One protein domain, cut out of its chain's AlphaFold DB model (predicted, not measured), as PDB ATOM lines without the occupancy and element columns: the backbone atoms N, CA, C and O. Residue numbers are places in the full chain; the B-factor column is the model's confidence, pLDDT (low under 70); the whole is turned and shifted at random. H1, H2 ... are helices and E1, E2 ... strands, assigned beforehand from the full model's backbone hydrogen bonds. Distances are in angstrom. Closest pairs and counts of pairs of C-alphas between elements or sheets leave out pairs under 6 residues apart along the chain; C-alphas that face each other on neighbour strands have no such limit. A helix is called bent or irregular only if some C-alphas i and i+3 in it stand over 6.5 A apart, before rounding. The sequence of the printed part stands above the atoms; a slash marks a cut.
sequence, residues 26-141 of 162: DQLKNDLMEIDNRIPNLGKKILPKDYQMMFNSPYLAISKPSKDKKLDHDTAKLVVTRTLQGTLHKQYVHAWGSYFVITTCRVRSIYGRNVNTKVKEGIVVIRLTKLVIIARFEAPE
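This is residues 26 to 141 of the 162 residues of the protein "Hypothetical protein" of Lotharella globosa (UniProt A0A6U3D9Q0). What does this domain look like? One sheet of seven strands, strongly twisted and curled like part of a barrel, folds partly round the helix H3, while H2 only grazes the sheet near its edge strand E1 and H1 is not on the sheet. What is it built of? The printed part has 116 residues, with named elements in the order H1, H2, E1, E2, H3, E3, E4, E5, E6, E7; its class is mixed, helices and strands, and the sheet is mixed, in the order E1, E2, E7, E6, E5, E4, E3. How large is it? It is compact, with a radius of gyration of the C-alphas of 13.6 A and spans of 38 by 33 by 25 A.

Where are the helices? H1 is residues 26 to 31, beginning at C-alpha 26 (-32.642, 20.385, 3.510); H2 is residues 38 to 46, 12.8 A long, and H3 is residues 73 to 84, 16.4 A long. Where are the strands? E1 is residues 52 to 56, E2 59 to 63 and E3 93 to 95. E4 is residues 98 to 105, 19.5 A; E5 109 to 114, 17.0 A; E6 121 to 127, 20.5 A; and E7 132 to 138, 19.9 A, ending at C-alpha 138 (-9.531, 10.237, 20.183).

How do the strands pair? E1 and E2 form an antiparallel hairpin, with N 54 and O 61 2.8 A apart, and E2 is parallel to E7, with N 62 and O 134 2.9 A apart. E3 to E7 form a meander, each strand the antiparallel neighbour of the one before: N 95 and O 98 are 2.9 A apart, N 103 and O 111 2.9 A, N 112 and O 123 2.8 A, and N 124 and O 135 2.8 A. How does the sheet fold? It is a folded sheet, bent back on itself: E1, E2, E7 and E6 face E4 and E3, with E5 as the hinge. Where are the helices? H3 is on the sheet at a height of 6.8 A, and the C-alphas of Thr 75 and Ala 95 are its closest to E3, at 6.4 A. H2 only grazes the sheet with residues 39 to 44, its closest C-alphas to E1 being those of Pro 40 and Met 53, 6.9 A; H1 and H2 are apart. What of the helices' backbones? In H1, H2 and H3 every O i to N i+4 pair is within hydrogen-bond range.

How far does it reach? The two C-alphas farthest apart are those of Asp 31 and Lys 118, 40.1 A. Is it continuous and confident? The printed part has no cut and no long link; its mean pLDDT is 94.1, and no printed residue is under 70.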
ATOM      1  N   ASP A  26     -32.658  19.778   4.842       91.06
ATOM      2  CA  ASP A  26     -32.642  20.385   3.510       91.06
ATOM      3  C   ASP A  26     -32.776  21.911   3.580       91.06
ATOM      4  O   ASP A  26     -32.111  22.612   2.821       91.06
ATOM      5  N   GLN A  27     -33.559  22.436   4.530       90.00
ATOM      6  CA  GLN A  27     -33.632  23.877   4.791       90.00
ATOM      7  C   GLN A  27     -32.270  24.429   5.218       90.00
ATOM      8  O   GLN A  27     -31.741  25.311   4.551       90.00
ATOM      9  N   LEU A  28     -31.638  23.837   6.239       91.00
ATOM     10  CA  LEU A  28     -30.299  24.258   6.673       91.00
ATOM     11  C   LEU A  28     -29.263  24.160   5.553       91.00
ATOM     12  O   LEU A  28     -28.382  25.011   5.442       91.00
ATOM     13  N   LYS A  29     -29.354  23.110   4.731       92.00
ATOM     14  CA  LYS A  29     -28.430  22.901   3.619       92.00
ATOM     15  C   LYS A  29     -28.519  24.034   2.595       92.00
ATOM     16  O   LYS A  29     -27.495  24.498   2.097       92.00
ATOM     17  N   ASN A  30     -29.737  24.471   2.292       91.62
ATOM     18  CA  ASN A  30     -29.983  25.563   1.356       91.62
ATOM     19  C   ASN A  30     -29.602  26.924   1.955       91.62
ATOM     20  O   ASN A  30     -29.059  27.767   1.245       91.62
ATOM     21  N   ASP A  31     -29.824  27.116   3.257       89.88
ATOM     22  CA  ASP A  31     -29.522  28.372   3.954       89.88
ATOM     23  C   ASP A  31     -28.014  28.624   4.120       89.88
ATOM     24  O   ASP A  31     -27.583  29.771   4.268       89.88
ATOM     25  N   LEU A  32     -27.199  27.564   4.112       90.25
ATOM     26  CA  LEU A  32     -25.758  27.648   4.320       90.25
ATOM     27  C   LEU A  32     -24.989  26.816   3.290       90.25
ATOM     28  O   LEU A  32     -24.563  25.698   3.567       90.25
ATOM     29  N   MET A  33     -24.762  27.371   2.102       86.69
ATOM     30  CA  MET A  33     -23.992  26.684   1.055       86.69
ATOM     31  C   MET A  33     -22.476  26.725   1.285       86.69
ATOM     32  O   MET A  33     -21.774  25.792   0.898       86.69
ATOM     33  N   GLU A  34     -21.974  27.771   1.941       90.31
ATOM     34  CA  GLU A  34     -20.546  28.009   2.160       90.31
ATOM     35  C   GLU A  34     -20.285  28.566   3.563       90.31
ATOM     36  O   GLU A  34     -21.146  29.201   4.174       90.31
ATOM     37  N   ILE A  35     -19.071  28.346   4.072       91.06
ATOM     38  CA  ILE A  35     -18.597  28.944   5.323       91.06
ATOM     39  C   ILE A  35     -17.605  30.065   5.046       91.06
ATOM     40  O   ILE A  35     -16.846  30.024   4.083       91.06
ATOM     41  N   ASP A  36     -17.570  31.051   5.936       91.19
ATOM     42  CA  ASP A  36     -16.623  32.154   5.864       91.19
ATOM     43  C   ASP A  36     -15.176  31.638   5.921       91.19
ATOM     44  O   ASP A  36     -14.811  30.818   6.773       91.19
ATOM     45  N   ASN A  37     -14.327  32.171   5.041       89.94
ATOM     46  CA  ASN A  37     -12.911  31.816   4.906       89.94
ATOM     47  C   ASN A  37     -12.087  32.017   6.196       89.94
ATOM     48  O   ASN A  37     -10.985  31.479   6.335       89.94
ATOM     49  N   ARG A  38     -12.604  32.769   7.175       91.94
ATOM     50  CA  ARG A  38     -12.015  32.937   8.510       91.94
ATOM     51  C   ARG A  38     -12.188  31.700   9.393       91.94
ATOM     52  O   ARG A  38     -11.372  31.502  10.293       91.94
ATOM     53  N   ILE A  39     -13.198  30.861   9.147       92.88
ATOM     54  CA  ILE A  39     -13.520  29.700   9.989       92.88
ATOM     55  C   ILE A  39     -12.359  28.700  10.054       92.88
ATOM     56  O   ILE A  39     -11.947  28.378  11.169       92.88
ATOM     57  N   PRO A  40     -11.740  28.261   8.939       91.62
ATOM     58  CA  PRO A  40     -10.571  27.380   8.994       91.62
ATOM     59  C   PRO A  40      -9.440  27.918   9.883       91.62
ATOM     60  O   PRO A  40      -8.862  27.180  10.682       91.62
ATOM     61  N   ASN A  41      -9.153  29.219   9.791       92.88
ATOM     62  CA  ASN A  41      -8.122  29.866  10.604       92.88
ATOM     63  C   ASN A  41      -8.518  29.962  12.078       92.88
ATOM     64  O   ASN A  41      -7.656  29.866  12.952       92.88
ATOM     65  N   LEU A  42      -9.807  30.133  12.362       94.50
ATOM     66  CA  LEU A  42     -10.326  30.117  13.718       94.50
ATOM     67  C   LEU A  42     -10.179  28.733  14.357       94.50
ATOM     68  O   LEU A  42      -9.668  28.630  15.470       94.50
ATOM     69  N   GLY A  43     -10.555  27.675  13.634       94.00
ATOM     70  CA  GLY A  43     -10.403  26.299  14.106       94.00
ATOM     71  C   GLY A  43      -8.954  25.951  14.427       94.00
ATOM     72  O   GLY A  43      -8.688  25.443  15.509       94.00
ATOM     73  N   LYS A  44      -8.001  26.331  13.564       94.44
ATOM     74  CA  LYS A  44      -6.556  26.124  13.800       94.44
ATOM     75  C   LYS A  44      -6.027  26.774  15.087       94.44
ATOM     76  O   LYS A  44      -5.003  26.339  15.599       94.44
ATOM     77  N   LYS A  45      -6.680  27.831  15.586       96.25
ATOM     78  CA  LYS A  45      -6.290  28.520  16.829       96.25
ATOM     79  C   LYS A  45      -6.875  27.875  18.087       96.25
ATOM     80  O   LYS A  45      -6.364  28.136  19.170       96.25
ATOM     81  N   ILE A  46      -7.962  27.116  17.957       96.94
ATOM     82  CA  ILE A  46      -8.750  26.602  19.090       96.94
ATOM     83  C   ILE A  46      -8.571  25.095  19.260       96.94
ATOM     84  O   ILE A  46      -8.460  24.610  20.383       96.94
ATOM     85  N   LEU A  47      -8.582  24.365  18.149       96.94
ATOM     86  CA  LEU A  47      -8.528  22.911  18.127       96.94
ATOM     87  C   LEU A  47      -7.083  22.411  18.268       96.94
ATOM     88  O   LEU A  47      -6.140  23.149  17.958       96.94
ATOM     89  N   PRO A  48      -6.885  21.147  18.680       95.00
ATOM     90  CA  PRO A  48      -5.559  20.548  18.695       95.00
ATOM     91  C   PRO A  48      -4.968  20.508  17.278       95.00
ATOM     92  O   PRO A  48      -5.689  20.388  16.285       95.00
ATOM     93  N   LYS A  49      -3.638  20.627  17.175       92.12
ATOM     94  CA  LYS A  49      -2.933  20.846  15.893       92.12
ATOM     95  C   LYS A  49      -3.163  19.749  14.851       92.12
ATOM     96  O   LYS A  49      -3.034  20.014  13.662       92.12
ATOM     97  N   ASP A  50      -3.453  18.533  15.295       93.88
ATOM     98  CA  ASP A  50      -3.675  17.361  14.453       93.88
ATOM     99  C   ASP A  50      -5.151  17.149  14.089       93.88
ATOM    100  O   ASP A  50      -5.481  16.129  13.492       93.88
ATOM    101  N   TYR A  51      -6.043  18.090  14.413       95.69
ATOM    102  CA  TYR A  51      -7.442  18.045  13.999       95.69
ATOM    103  C   TYR A  51      -7.674  18.871  12.743       95.69
ATOM    104  O   TYR A  51      -7.150  19.971  12.567       95.69
ATOM    105  N   GLN A  52      -8.533  18.342  11.882       94.62
ATOM    106  CA  GLN A  52      -9.013  19.021  10.693       94.62
ATOM    107  C   GLN A  52     -10.489  19.369  10.841       94.62
ATOM    108  O   GLN A  52     -11.244  18.688  11.539       94.62
ATOM    109  N   MET A  53     -10.889  20.422  10.137       95.38
ATOM    110  CA  MET A  53     -12.285  20.784   9.960       95.38
ATOM    111  C   MET A  53     -12.652  20.626   8.495       95.38
ATOM    112  O   MET A  53     -11.931  21.101   7.618       95.38
ATOM    113  N   MET A  54     -13.780  19.982   8.245       94.69
ATOM    114  CA  MET A  54     -14.320  19.778   6.913       94.69
ATOM    115  C   MET A  54     -15.773  20.227   6.914       94.69
ATOM    116  O   MET A  54     -16.617  19.634   7.588       94.69
ATOM    117  N   PHE A  55     -16.053  21.296   6.181       95.44
ATOM    118  CA  PHE A  55     -17.414  21.765   6.000       95.44
ATOM    119  C   PHE A  55     -18.081  20.996   4.865       95.44
ATOM    120  O   PHE A  55     -17.536  20.907   3.768       95.44
ATOM    121  N   ASN A  56     -19.260  20.453   5.146       94.19
ATOM    122  CA  ASN A  56     -20.163  19.879   4.165       94.19
ATOM    123  C   ASN A  56     -21.561  20.312   4.569       94.19
ATOM    124  O   ASN A  56     -22.076  19.836   5.578       94.19
ATOM    125  N   SER A  57     -22.166  21.221   3.814       93.25
ATOM    126  CA  SER A  57     -23.453  21.793   4.191       93.25
ATOM    127  C   SER A  57     -24.507  20.716   4.532       93.25
ATOM    128  O   SER A  57     -24.685  19.775   3.742       93.25
ATOM    129  N   PRO A  58     -25.199  20.815   5.690       95.38
ATOM    130  CA  PRO A  58     -25.201  21.918   6.667       95.38
ATOM    131  C   PRO A  58     -24.336  21.679   7.924       95.38
ATOM    132  O   PRO A  58     -24.641  22.185   9.006       95.38
ATOM    133  N   TYR A  59     -23.293  20.856   7.849       96.88
ATOM    134  CA  TYR A  59     -22.491  20.486   9.012       96.88
ATOM    135  C   TYR A  59     -21.001  20.797   8.875       96.88
ATOM    136  O   TYR A  59     -20.417  20.841   7.792       96.88
ATOM    137  N   LEU A  60     -20.364  20.977  10.030       97.38
ATOM    138  CA  LEU A  60     -18.918  21.086  10.166       97.38
ATOM    139  C   LEU A  60     -18.396  19.835  10.874       97.38
ATOM    140  O   LEU A  60     -18.619  19.648  12.070       97.38
ATOM    141  N   ALA A  61     -17.709  18.971  10.130       97.56
ATOM    142  CA  ALA A  61     -17.074  17.782  10.678       97.56
ATOM    143  C   ALA A  61     -15.696  18.127  11.248       97.56
ATOM    144  O   ALA A  61     -14.887  18.763  10.571       97.56
ATOM    145  N   ILE A  62     -15.416  17.685  12.474       97.81
ATOM    146  CA  ILE A  62     -14.137  17.913  13.155       97.81
ATOM    147  C   ILE A  62     -13.585  16.574  13.636       97.81
ATOM    148  O   ILE A  62     -14.205  15.888  14.445       97.81
ATOM    149  N   SER A  63     -12.412  16.182  13.161       96.81
ATOM    150  CA  SER A  63     -11.770  14.942  13.601       96.81
ATOM    151  C   SER A  63     -10.274  14.986  13.334       96.81
ATOM    152  O   SER A  63      -9.796  15.837  12.583       96.81
ATOM    153  N   LYS A  64      -9.532  14.025  13.881       94.38
ATOM    154  CA  LYS A  64      -8.200  13.732  13.355       94.38
ATOM    155  C   LYS A  64      -8.303  13.195  11.920       94.38
ATOM    156  O   LYS A  64      -9.274  12.492  11.608       94.38
ATOM    157  N   PRO A  65      -7.340  13.508  11.038       90.00
ATOM    158  CA  PRO A  65      -7.224  12.872   9.738       90.00
ATOM    159  C   PRO A  65      -7.027  11.363   9.899       90.00
ATOM    160  O   PRO A  65      -6.163  10.911  10.646       90.00
ATOM    161  N   SER A  66      -7.811  10.577   9.169       87.25
ATOM    162  CA  SER A  66      -7.659   9.126   9.109       87.25
ATOM    163  C   SER A  66      -8.000   8.636   7.708       87.25
ATOM    164  O   SER A  66      -8.933   9.135   7.074       87.25
ATOM    165  N   LYS A  67      -7.229   7.663   7.212       78.12
ATOM    166  CA  LYS A  67      -7.512   7.012   5.926       78.12
ATOM    167  C   LYS A  67      -8.736   6.101   6.025       78.12
ATOM    168  O   LYS A  67      -9.555   6.108   5.109       78.12
ATOM    169  N   ASP A  68      -8.883   5.424   7.161       80.31
ATOM    170  CA  ASP A  68      -9.884   4.371   7.371       80.31
ATOM    171  C   ASP A  68     -11.138   4.882   8.088       80.31
ATOM    172  O   ASP A  68     -12.216   4.306   7.975       80.31
ATOM    173  N   LYS A  69     -11.014   5.991   8.824       81.62
ATOM    174  CA  LYS A  69     -12.113   6.592   9.579       81.62
ATOM    175  C   LYS A  69     -12.523   7.906   8.933       81.62
ATOM    176  O   LYS A  69     -12.044   8.976   9.305       81.62
ATOM    177  N   LYS A  70     -13.436   7.822   7.967       89.12
ATOM    178  CA  LYS A  70     -14.098   8.985   7.360       89.12
ATOM    179  C   LYS A  70     -15.544   9.070   7.830       89.12
ATOM    180  O   LYS A  70     -16.176   8.049   8.099       89.12
ATOM    181  N   LEU A  71     -16.052  10.292   7.952       94.06
ATOM    182  CA  LEU A  71     -17.474  10.507   8.174       94.06
ATOM    183  C   LEU A  71     -18.179  10.435   6.823       94.06
ATOM    184  O   LEU A  71     -18.002  11.318   5.987       94.06
ATOM    185  N   ASP A  72     -18.925   9.360   6.618       93.31
ATOM    186  CA  ASP A  72     -19.767   9.180   5.443       93.31
ATOM    187  C   ASP A  72     -20.929  10.200   5.412       93.31
ATOM    188  O   ASP A  72     -21.405  10.646   6.463       93.31
ATOM    189  N   HIS A  73     -21.379  10.577   4.210       92.38
ATOM    190  CA  HIS A  73     -22.401  11.608   4.022       92.38
ATOM    191  C   HIS A  73     -23.754  11.207   4.615       92.38
ATOM    192  O   HIS A  73     -24.350  12.003   5.344       92.38
ATOM    193  N   ASP A  74     -24.225   9.988   4.352       94.38
ATOM    194  CA  ASP A  74     -25.526   9.516   4.838       94.38
ATOM    195  C   ASP A  74     -25.517   9.396   6.359       94.38
ATOM    196  O   ASP A  74     -26.467   9.781   7.050       94.38
ATOM    197  N   THR A  75     -24.379   8.956   6.890       95.38
ATOM    198  CA  THR A  75     -24.125   8.920   8.327       95.38
ATOM    199  C   THR A  75     -24.192  10.317   8.950       95.38
ATOM    200  O   THR A  75     -24.895  10.521   9.944       95.38
ATOM    201  N   ALA A  76     -23.514  11.309   8.364       96.56
ATOM    202  CA  ALA A  76     -23.569  12.689   8.841       96.56
ATOM    203  C   ALA A  76     -24.987  13.266   8.756       96.56
ATOM    204  O   ALA A  76     -25.478  13.834   9.733       96.56
ATOM    205  N   LYS A  77     -25.679  13.065   7.627       96.19
ATOM    206  CA  LYS A  77     -27.067  13.496   7.419       96.19
ATOM    207  C   LYS A  77     -27.992  12.935   8.491       96.19
ATOM    208  O   LYS A  77     -28.818  13.674   9.035       96.19
ATOM    209  N   LEU A  78     -27.838  11.660   8.842       95.88
ATOM    210  CA  LEU A  78     -28.616  11.030   9.901       95.88
ATOM    211  C   LEU A  78     -28.344  11.669  11.270       95.88
ATOM    212  O   LEU A  78     -29.291  11.948  12.010       95.88
ATOM    213  N   VAL A  79     -27.075  11.941  11.599       96.94
ATOM    214  CA  VAL A  79     -26.694  12.619  12.851       96.94
ATOM    215  C   VAL A  79     -27.299  14.018  12.921       96.94
ATOM    216  O   VAL A  79     -27.930  14.351  13.925       96.94
ATOM    217  N   VAL A  80     -27.172  14.816  11.858       96.62
ATOM    218  CA  VAL A  80     -27.778  16.154  11.778       96.62
ATOM    219  C   VAL A  80     -29.291  16.060  11.956       96.62
ATOM    220  O   VAL A  80     -29.840  16.695  12.851       96.62
ATOM    221  N   THR A  81     -29.963  15.215  11.174       95.31
ATOM    222  CA  THR A  81     -31.427  15.070  11.200       95.31
ATOM    223  C   THR A  81     -31.931  14.730  12.603       95.31
ATOM    224  O   THR A  81     -32.825  15.391  13.128       95.31
ATOM    225  N   ARG A  82     -31.307  13.749  13.265       95.12
ATOM    226  CA  ARG A  82     -31.673  13.350  14.632       95.12
ATOM    227  C   ARG A  82     -31.327  14.403  15.680       95.12
ATOM    228  O   ARG A  82     -31.989  14.475  16.712       95.12
ATOM    229  N   THR A  83     -30.300  15.215  15.442       95.06
ATOM    230  CA  THR A  83     -29.970  16.357  16.307       95.06
ATOM    231  C   THR A  83     -31.063  17.418  16.226       95.06
ATOM    232  O   THR A  83     -31.532  17.887  17.260       95.06
ATOM    233  N   LEU A  84     -31.517  17.750  15.015       92.81
ATOM    234  CA  LEU A  84     -32.576  18.739  14.788       92.81
ATOM    235  C   LEU A  84     -33.910  18.298  15.394       92.81
ATOM    236  O   LEU A  84     -34.576  19.102  16.042       92.81
ATOM    237  N   GLN A  85     -34.231  17.007  15.274       92.12
ATOM    238  CA  GLN A  85     -35.415  16.374  15.864       92.12
ATOM    239  C   GLN A  85     -35.314  16.157  17.386       92.12
ATOM    240  O   GLN A  85     -36.265  15.677  17.999       92.12
ATOM    241  N   GLY A  86     -34.157  16.419  18.005       91.44
ATOM    242  CA  GLY A  86     -33.939  16.148  19.429       91.44
ATOM    243  C   GLY A  86     -33.951  14.655  19.792       91.44
ATOM    244  O   GLY A  86     -34.166  14.302  20.948       91.44
ATOM    245  N   THR A  87     -33.721  13.755  18.833       94.50
ATOM    246  CA  THR A  87     -33.815  12.293  19.007       94.50
ATOM    247  C   THR A  87     -32.472  11.570  18.975       94.50
ATOM    248  O   THR A  87     -32.443  10.356  19.174       94.50
ATOM    249  N   LEU A  88     -31.349  12.276  18.778       95.12
ATOM    250  CA  LEU A  88     -30.019  11.656  18.652       95.12
ATOM    251  C   LEU A  88     -29.663  10.731  19.829       95.12
ATOM    252  O   LEU A  88     -29.039   9.698  19.629       95.12
ATOM    253  N   HIS A  89     -30.106  11.069  21.040       94.19
ATOM    254  CA  HIS A  89     -29.841  10.311  22.265       94.19
ATOM    255  C   HIS A  89     -30.638   9.009  22.405       94.19
ATOM    256  O   HIS A  89     -30.340   8.208  23.285       94.19
ATOM    257  N   LYS A  90     -31.654   8.786  21.562       92.88
ATOM    258  CA  LYS A  90     -32.536   7.610  21.653       92.88
ATOM    259  C   LYS A  90     -31.908   6.339  21.074       92.88
ATOM    260  O   LYS A  90     -32.488   5.267  21.207       92.88
ATOM    261  N   GLN A  91     -30.768   6.445  20.389       91.50
ATOM    262  CA  GLN A  91     -30.096   5.329  19.721       91.50
ATOM    263  C   GLN A  91     -28.574   5.485  19.790       91.50
ATOM    264  O   GLN A  91     -28.061   6.571  20.062       91.50
ATOM    265  N   TYR A  92     -27.846   4.409  19.488       95.38
ATOM    266  CA  TYR A  92     -26.413   4.515  19.231       95.38
ATOM    267  C   TYR A  92     -26.154   5.394  18.009       95.38
ATOM    268  O   TYR A  92     -26.855   5.314  16.995       95.38
ATOM    269  N   VAL A  93     -25.112   6.213  18.102       96.81
ATOM    270  CA  VAL A  93     -24.618   7.005  16.980       96.81
ATOM    271  C   VAL A  93     -23.485   6.234  16.325       96.81
ATOM    272  O   VAL A  93     -22.445   6.031  16.941       96.81
ATOM    273  N   HIS A  94     -23.682   5.795  15.088       96.19
ATOM    274  CA  HIS A  94     -22.609   5.226  14.279       96.19
ATOM    275  C   HIS A  94     -21.950   6.357  13.488       96.19
ATOM    276  O   HIS A  94     -22.648   7.060  12.771       96.19
ATOM    277  N   ALA A  95     -20.645   6.580  13.651       95.62
ATOM    278  CA  ALA A  95     -19.891   7.601  12.921       95.62
ATOM    279  C   ALA A  95     -18.394   7.249  12.896       95.62
ATOM    280  O   ALA A  95     -17.873   6.714  13.872       95.62
ATOM    281  N   TRP A  96     -17.684   7.541  11.797       95.19
ATOM    282  CA  TRP A  96     -16.255   7.203  11.637       95.19
ATOM    283  C   TRP A  96     -15.928   5.720  11.931       95.19
ATOM    284  O   TRP A  96     -14.919   5.410  12.570       95.19
ATOM    285  N   GLY A  97     -16.817   4.803  11.532       92.88
ATOM    286  CA  GLY A  97     -16.682   3.361  11.788       92.88
ATOM    287  C   GLY A  97     -16.753   2.964  13.269       92.88
ATOM    288  O   GLY A  97     -16.292   1.891  13.644       92.88
ATOM    289  N   SER A  98     -17.262   3.845  14.132       95.19
ATOM    290  CA  SER A  98     -17.363   3.641  15.577       95.19
ATOM    291  C   SER A  98     -18.790   3.858  16.057       95.19
ATOM    292  O   SER A  98     -19.528   4.667  15.498       95.19
ATOM    293  N   TYR A  99     -19.173   3.144  17.113       96.75
ATOM    294  CA  TYR A  99     -20.468   3.304  17.765       96.75
ATOM    295  C   TYR A  99     -20.297   4.105  19.048       96.75
ATOM    296  O   TYR A  99     -19.448   3.787  19.882       96.75
ATOM    297  N   PHE A 100     -21.123   5.129  19.218       98.19
ATOM    298  CA  PHE A 100     -21.130   5.990  20.386       98.19
ATOM    299  C   PHE A 100     -22.461   5.875  21.126       98.19
ATOM    300  O   PHE A 100     -23.531   5.918  20.516       98.19
ATOM    301  N   VAL A 101     -22.390   5.768  22.449       97.75
ATOM    302  CA  VAL A 101     -23.534   5.967  23.342       97.75
ATOM    303  C   VAL A 101     -23.564   7.426  23.779       97.75
ATOM    304  O   VAL A 101     -22.535   7.978  24.174       97.75
ATOM    305  N   ILE A 102     -24.727   8.067  23.687       97.81
ATOM    306  CA  ILE A 102     -24.904   9.439  24.166       97.81
ATOM    307  C   ILE A 102     -24.976   9.422  25.691       97.81
ATOM    308  O   ILE A 102     -25.809   8.738  26.275       97.81
ATOM    309  N   THR A 103     -24.087  10.172  26.339       96.56
ATOM    310  CA  THR A 103     -23.979  10.232  27.805       96.56
ATOM    311  C   THR A 103     -24.455  11.563  28.369       96.56
ATOM    312  O   THR A 103     -24.600  11.708  29.579       96.56
ATOM    313  N   THR A 104     -24.631  12.582  27.528       96.44
ATOM    314  CA  THR A 104     -25.031  13.917  27.975       96.44
ATOM    315  C   THR A 104     -25.834  14.621  26.894       96.44
ATOM    316  O   THR A 104     -25.397  14.699  25.748       96.44
ATOM    317  N   CYS A 105     -26.975  15.187  27.285       95.25
ATOM    318  CA  CYS A 105     -27.807  16.039  26.445       95.25
ATOM    319  C   CYS A 105     -27.999  17.386  27.134       95.25
ATOM    320  O   CYS A 105     -28.459  17.456  28.271       95.25
ATOM    321  N   ARG A 106     -27.630  18.453  26.436       93.44
ATOM    322  CA  ARG A 106     -27.911  19.847  26.779       93.44
ATOM    323  C   ARG A 106     -28.763  20.448  25.665       93.44
ATOM    324  O   ARG A 106     -28.924  19.837  24.613       93.44
ATOM    325  N   VAL A 107     -29.254  21.667  25.876       86.88
ATOM    326  CA  VAL A 107     -30.139  22.369  24.927       86.88
ATOM    327  C   VAL A 107     -29.571  22.390  23.504       86.88
ATOM    328  O   VAL A 107     -30.273  22.054  22.558       86.88
ATOM    329  N   ARG A 108     -28.287  22.740  23.356       93.69
ATOM    330  CA  ARG A 108     -27.616  22.831  22.049       93.69
ATOM    331  C   ARG A 108     -26.520  21.787  21.829       93.69
ATOM    332  O   ARG A 108     -26.031  21.668  20.714       93.69
ATOM    333  N   SER A 109     -26.122  21.049  22.866       97.00
ATOM    334  CA  SER A 109     -24.910  20.222  22.847       97.00
ATOM    335  C   SER A 109     -25.189  18.803  23.318       97.00
ATOM    336  O   SER A 109     -25.808  18.592  24.359       97.00
ATOM    337  N   ILE A 110     -24.694  17.823  22.575       98.06
ATOM    338  CA  ILE A 110     -24.882  16.399  22.832       98.06
ATOM    339  C   ILE A 110     -23.511  15.732  22.826       98.06
ATOM    340  O   ILE A 110     -22.741  15.897  21.882       98.06
ATOM    341  N   TYR A 111     -23.197  14.971  23.870       98.06
ATOM    342  CA  TYR A 111     -21.907  14.294  24.002       98.06
ATOM    343  C   TYR A 111     -22.100  12.791  24.131       98.06
ATOM    344  O   TYR A 111     -23.041  12.324  24.777       98.06
ATOM    345  N   GLY A 112     -21.170  12.034  23.565       97.81
ATOM    346  CA  GLY A 112     -21.155  10.587  23.659       97.81
ATOM    347  C   GLY A 112     -19.758  10.004  23.782       97.81
ATOM    348  O   GLY A 112     -18.740  10.662  23.549       97.81
ATOM    349  N   ARG A 113     -19.720   8.729  24.155       97.81
ATOM    350  CA  ARG A 113     -18.505   7.926  24.321       97.81
ATOM    351  C   ARG A 113     -18.574   6.699  23.444       97.81
ATOM    352  O   ARG A 113     -19.665   6.189  23.200       97.81
ATOM    353  N   ASN A 114     -17.420   6.228  22.983       97.56
ATOM    354  CA  ASN A 114     -17.362   4.969  22.252       97.56
ATOM    355  C   ASN A 114     -17.900   3.834  23.141       97.56
ATOM    356  O   ASN A 114     -17.580   3.767  24.329       97.56
ATOM    357  N   VAL A 115     -18.740   2.966  22.575       96.81
ATOM    358  CA  VAL A 115     -19.307   1.812  23.294       96.81
ATOM    359  C   VAL A 115     -18.229   0.799  23.682       96.81
ATOM    360  O   VAL A 115     -18.350   0.118  24.698       96.81
ATOM    361  N   ASN A 116     -17.148   0.717  22.903       94.44
ATOM    362  CA  ASN A 116     -15.977  -0.064  23.258       94.44
ATOM    363  C   ASN A 116     -15.112   0.741  24.232       94.44
ATOM    364  O   ASN A 116     -14.347   1.614  23.831       94.44
ATOM    365  N   THR A 117     -15.187   0.404  25.518       88.94
ATOM    366  CA  THR A 117     -14.475   1.103  26.601       88.94
ATOM    367  C   THR A 117     -12.950   1.031  26.502       88.94
ATOM    368  O   THR A 117     -12.258   1.845  27.114       88.94
ATOM    369  N   LYS A 118     -12.403   0.097  25.711       91.31
ATOM    370  CA  LYS A 118     -10.962   0.037  25.412       91.31
ATOM    371  C   LYS A 118     -10.534   1.133  24.433       91.31
ATOM    372  O   LYS A 118      -9.363   1.507  24.402       91.31
ATOM    373  N   VAL A 119     -11.473   1.654  23.644       91.06
ATOM    374  CA  VAL A 119     -11.245   2.699  22.650       91.06
ATOM    375  C   VAL A 119     -11.531   4.057  23.289       91.06
ATOM    376  O   VAL A 119     -12.672   4.411  23.580       91.06
ATOM    377  N   LYS A 120     -10.473   4.838  23.522       93.56
ATOM    378  CA  LYS A 120     -10.549   6.170  24.144       93.56
ATOM    379  C   LYS A 120     -10.996   7.225  23.131       93.56
ATOM    380  O   LYS A 120     -10.224   8.097  22.748       93.56
ATOM    381  N   GLU A 121     -12.246   7.119  22.704       95.94
ATOM    382  CA  GLU A 121     -12.874   8.011  21.733       95.94
ATOM    383  C   GLU A 121     -14.205   8.559  22.255       95.94
ATOM    384  O   GLU A 121     -14.861   7.977  23.129       95.94
ATOM    385  N   GLY A 122     -14.636   9.678  21.688       97.62
ATOM    386  CA  GLY A 122     -15.963  10.218  21.934       97.62
ATOM    387  C   GLY A 122     -16.435  11.128  20.818       97.62
ATOM    388  O   GLY A 122     -15.679  11.475  19.910       97.62
ATOM    389  N   ILE A 123     -17.709  11.492  20.905       98.44
ATOM    390  CA  ILE A 123     -18.394  12.344  19.939       98.44
ATOM    391  C   ILE A 123     -18.996  13.552  20.654       98.44
ATOM    392  O   ILE A 123     -19.471  13.453  21.787       98.44
ATOM    393  N   VAL A 124     -18.964  14.693  19.985       98.56
ATOM    394  CA  VAL A 124     -19.536  15.966  20.408       98.56
ATOM    395  C   VAL A 124     -20.357  16.474  19.236       98.56
ATOM    396  O   VAL A 124     -19.832  16.645  18.141       98.56
ATOM    397  N   VAL A 125     -21.646  16.697  19.449       98.50
ATOM    398  CA  VAL A 125     -22.551  17.239  18.441       98.50
ATOM    399  C   VAL A 125     -23.152  18.520  18.986       98.50
ATOM    400  O   VAL A 125     -23.754  18.500  20.058       98.50
ATOM    401  N   ILE A 126     -22.967  19.633  18.283       98.25
ATOM    402  CA  ILE A 126     -23.474  20.940  18.716       98.25
ATOM    403  C   ILE A 126     -24.349  21.519  17.616       98.25
ATOM    404  O   ILE A 126     -23.903  21.704  16.486       98.25
ATOM    405  N   ARG A 127     -25.601  21.805  17.957       95.94
ATOM    406  CA  ARG A 127     -26.560  22.500  17.104       95.94
ATOM    407  C   ARG A 127     -26.352  24.006  17.236       95.94
ATOM    408  O   ARG A 127     -26.468  24.544  18.335       95.94
ATOM    409  N   LEU A 128     -26.097  24.671  16.116       95.19
ATOM    410  CA  LEU A 128     -26.180  26.122  15.973       95.19
ATOM    411  C   LEU A 128     -27.423  26.498  15.153       95.19
ATOM    412  O   LEU A 128     -28.272  25.644  14.876       95.19
ATOM    413  N   THR A 129     -27.568  27.778  14.814       91.31
ATOM    414  CA  THR A 129     -28.768  28.282  14.129       91.31
ATOM    415  C   THR A 129     -28.817  27.823  12.675       91.31
ATOM    416  O   THR A 129     -29.880  27.460  12.182       91.31
ATOM    417  N   LYS A 130     -27.666  27.827  12.000       91.25
ATOM    418  CA  LYS A 130     -27.488  27.550  10.569       91.25
ATOM    419  C   LYS A 130     -26.602  26.342  10.289       91.25
ATOM    420  O   LYS A 130     -26.532  25.900   9.146       91.25
ATOM    421  N   LEU A 131     -25.916  25.802  11.297       94.88
ATOM    422  CA  LEU A 131     -25.087  24.611  11.123       94.88
ATOM    423  C   LEU A 131     -25.133  23.651  12.306       94.88
ATOM    424  O   LEU A 131     -25.499  24.002  13.426       94.88
ATOM    425  N   VAL A 132     -24.688  22.423  12.059       97.38
ATOM    426  CA  VAL A 132     -24.417  21.439  13.110       97.38
ATOM    427  C   VAL A 132     -22.934  21.081  13.108       97.38
ATOM    428  O   VAL A 132     -22.377  20.681  12.092       97.38
ATOM    429  N   ILE A 133     -22.276  21.193  14.255       98.38
ATOM    430  CA  ILE A 133     -20.912  20.691  14.437       98.38
ATOM    431  C   ILE A 133     -21.003  19.216  14.803       98.38
ATOM    432  O   ILE A 133     -21.709  18.863  15.746       98.38
ATOM    433  N   ILE A 134     -20.264  18.364  14.095       98.50
ATOM    434  CA  ILE A 134     -20.089  16.950  14.437       98.50
ATOM    435  C   ILE A 134     -18.599  16.721  14.647       98.50
ATOM    436  O   ILE A 134     -17.821  16.677  13.696       98.50
ATOM    437  N   ALA A 135     -18.189  16.583  15.900       98.44
ATOM    438  CA  ALA A 135     -16.798  16.431  16.269       98.44
ATOM    439  C   ALA A 135     -16.542  15.072  16.921       98.44
ATOM    440  O   ALA A 135     -17.310  14.618  17.766       98.44
ATOM    441  N   ARG A 136     -15.438  14.431  16.558       97.81
ATOM    442  CA  ARG A 136     -14.961  13.181  17.150       97.81
ATOM    443  C   ARG A 136     -13.585  13.425  17.723       97.81
ATOM    444  O   ARG A 136     -12.718  13.875  16.982       97.81
ATOM    445  N   PHE A 137     -13.371  13.043  18.976       96.69
ATOM    446  CA  PHE A 137     -12.040  13.009  19.568       96.69
ATOM    447  C   PHE A 137     -11.555  11.590  19.800       96.69
ATOM    448  O   PHE A 137     -12.341  10.660  19.993       96.69
ATOM    449  N   GLU A 138     -10.239  11.456  19.823       95.25
ATOM    450  CA  GLU A 138      -9.531  10.237  20.183       95.25
ATOM    451  C   GLU A 138      -8.239  10.567  20.931       95.25
ATOM    452  O   GLU A 138      -7.759  11.706  20.888       95.25
ATOM    453  N   ALA A 139      -7.668   9.566  21.604       92.12
ATOM    454  CA  ALA A 139      -6.416   9.713  22.338       92.12
ATOM    455  C   ALA A 139      -5.311  10.412  21.494       92.12
ATOM    456  O   ALA A 139      -5.208  10.200  20.282       92.12
ATOM    457  N   PRO A 140      -4.473  11.265  22.111       93.38
ATOM    458  CA  PRO A 140      -4.390  11.538  23.547       93.38
ATOM    459  C   PRO A 140      -5.440  12.535  24.063       93.38
ATOM    460  O   PRO A 140      -5.478  12.782  25.266       93.38
ATOM    461  N   GLU A 141      -6.301  13.080  23.197       95.56
ATOM    462  CA  GLU A 141      -7.320  14.030  23.632       95.56
ATOM    463  C   GLU A 141      -8.357  13.366  24.527       95.56
ATOM    464  O   GLU A 141      -8.816  12.242  24.298       95.56
TER     465      GLU A 141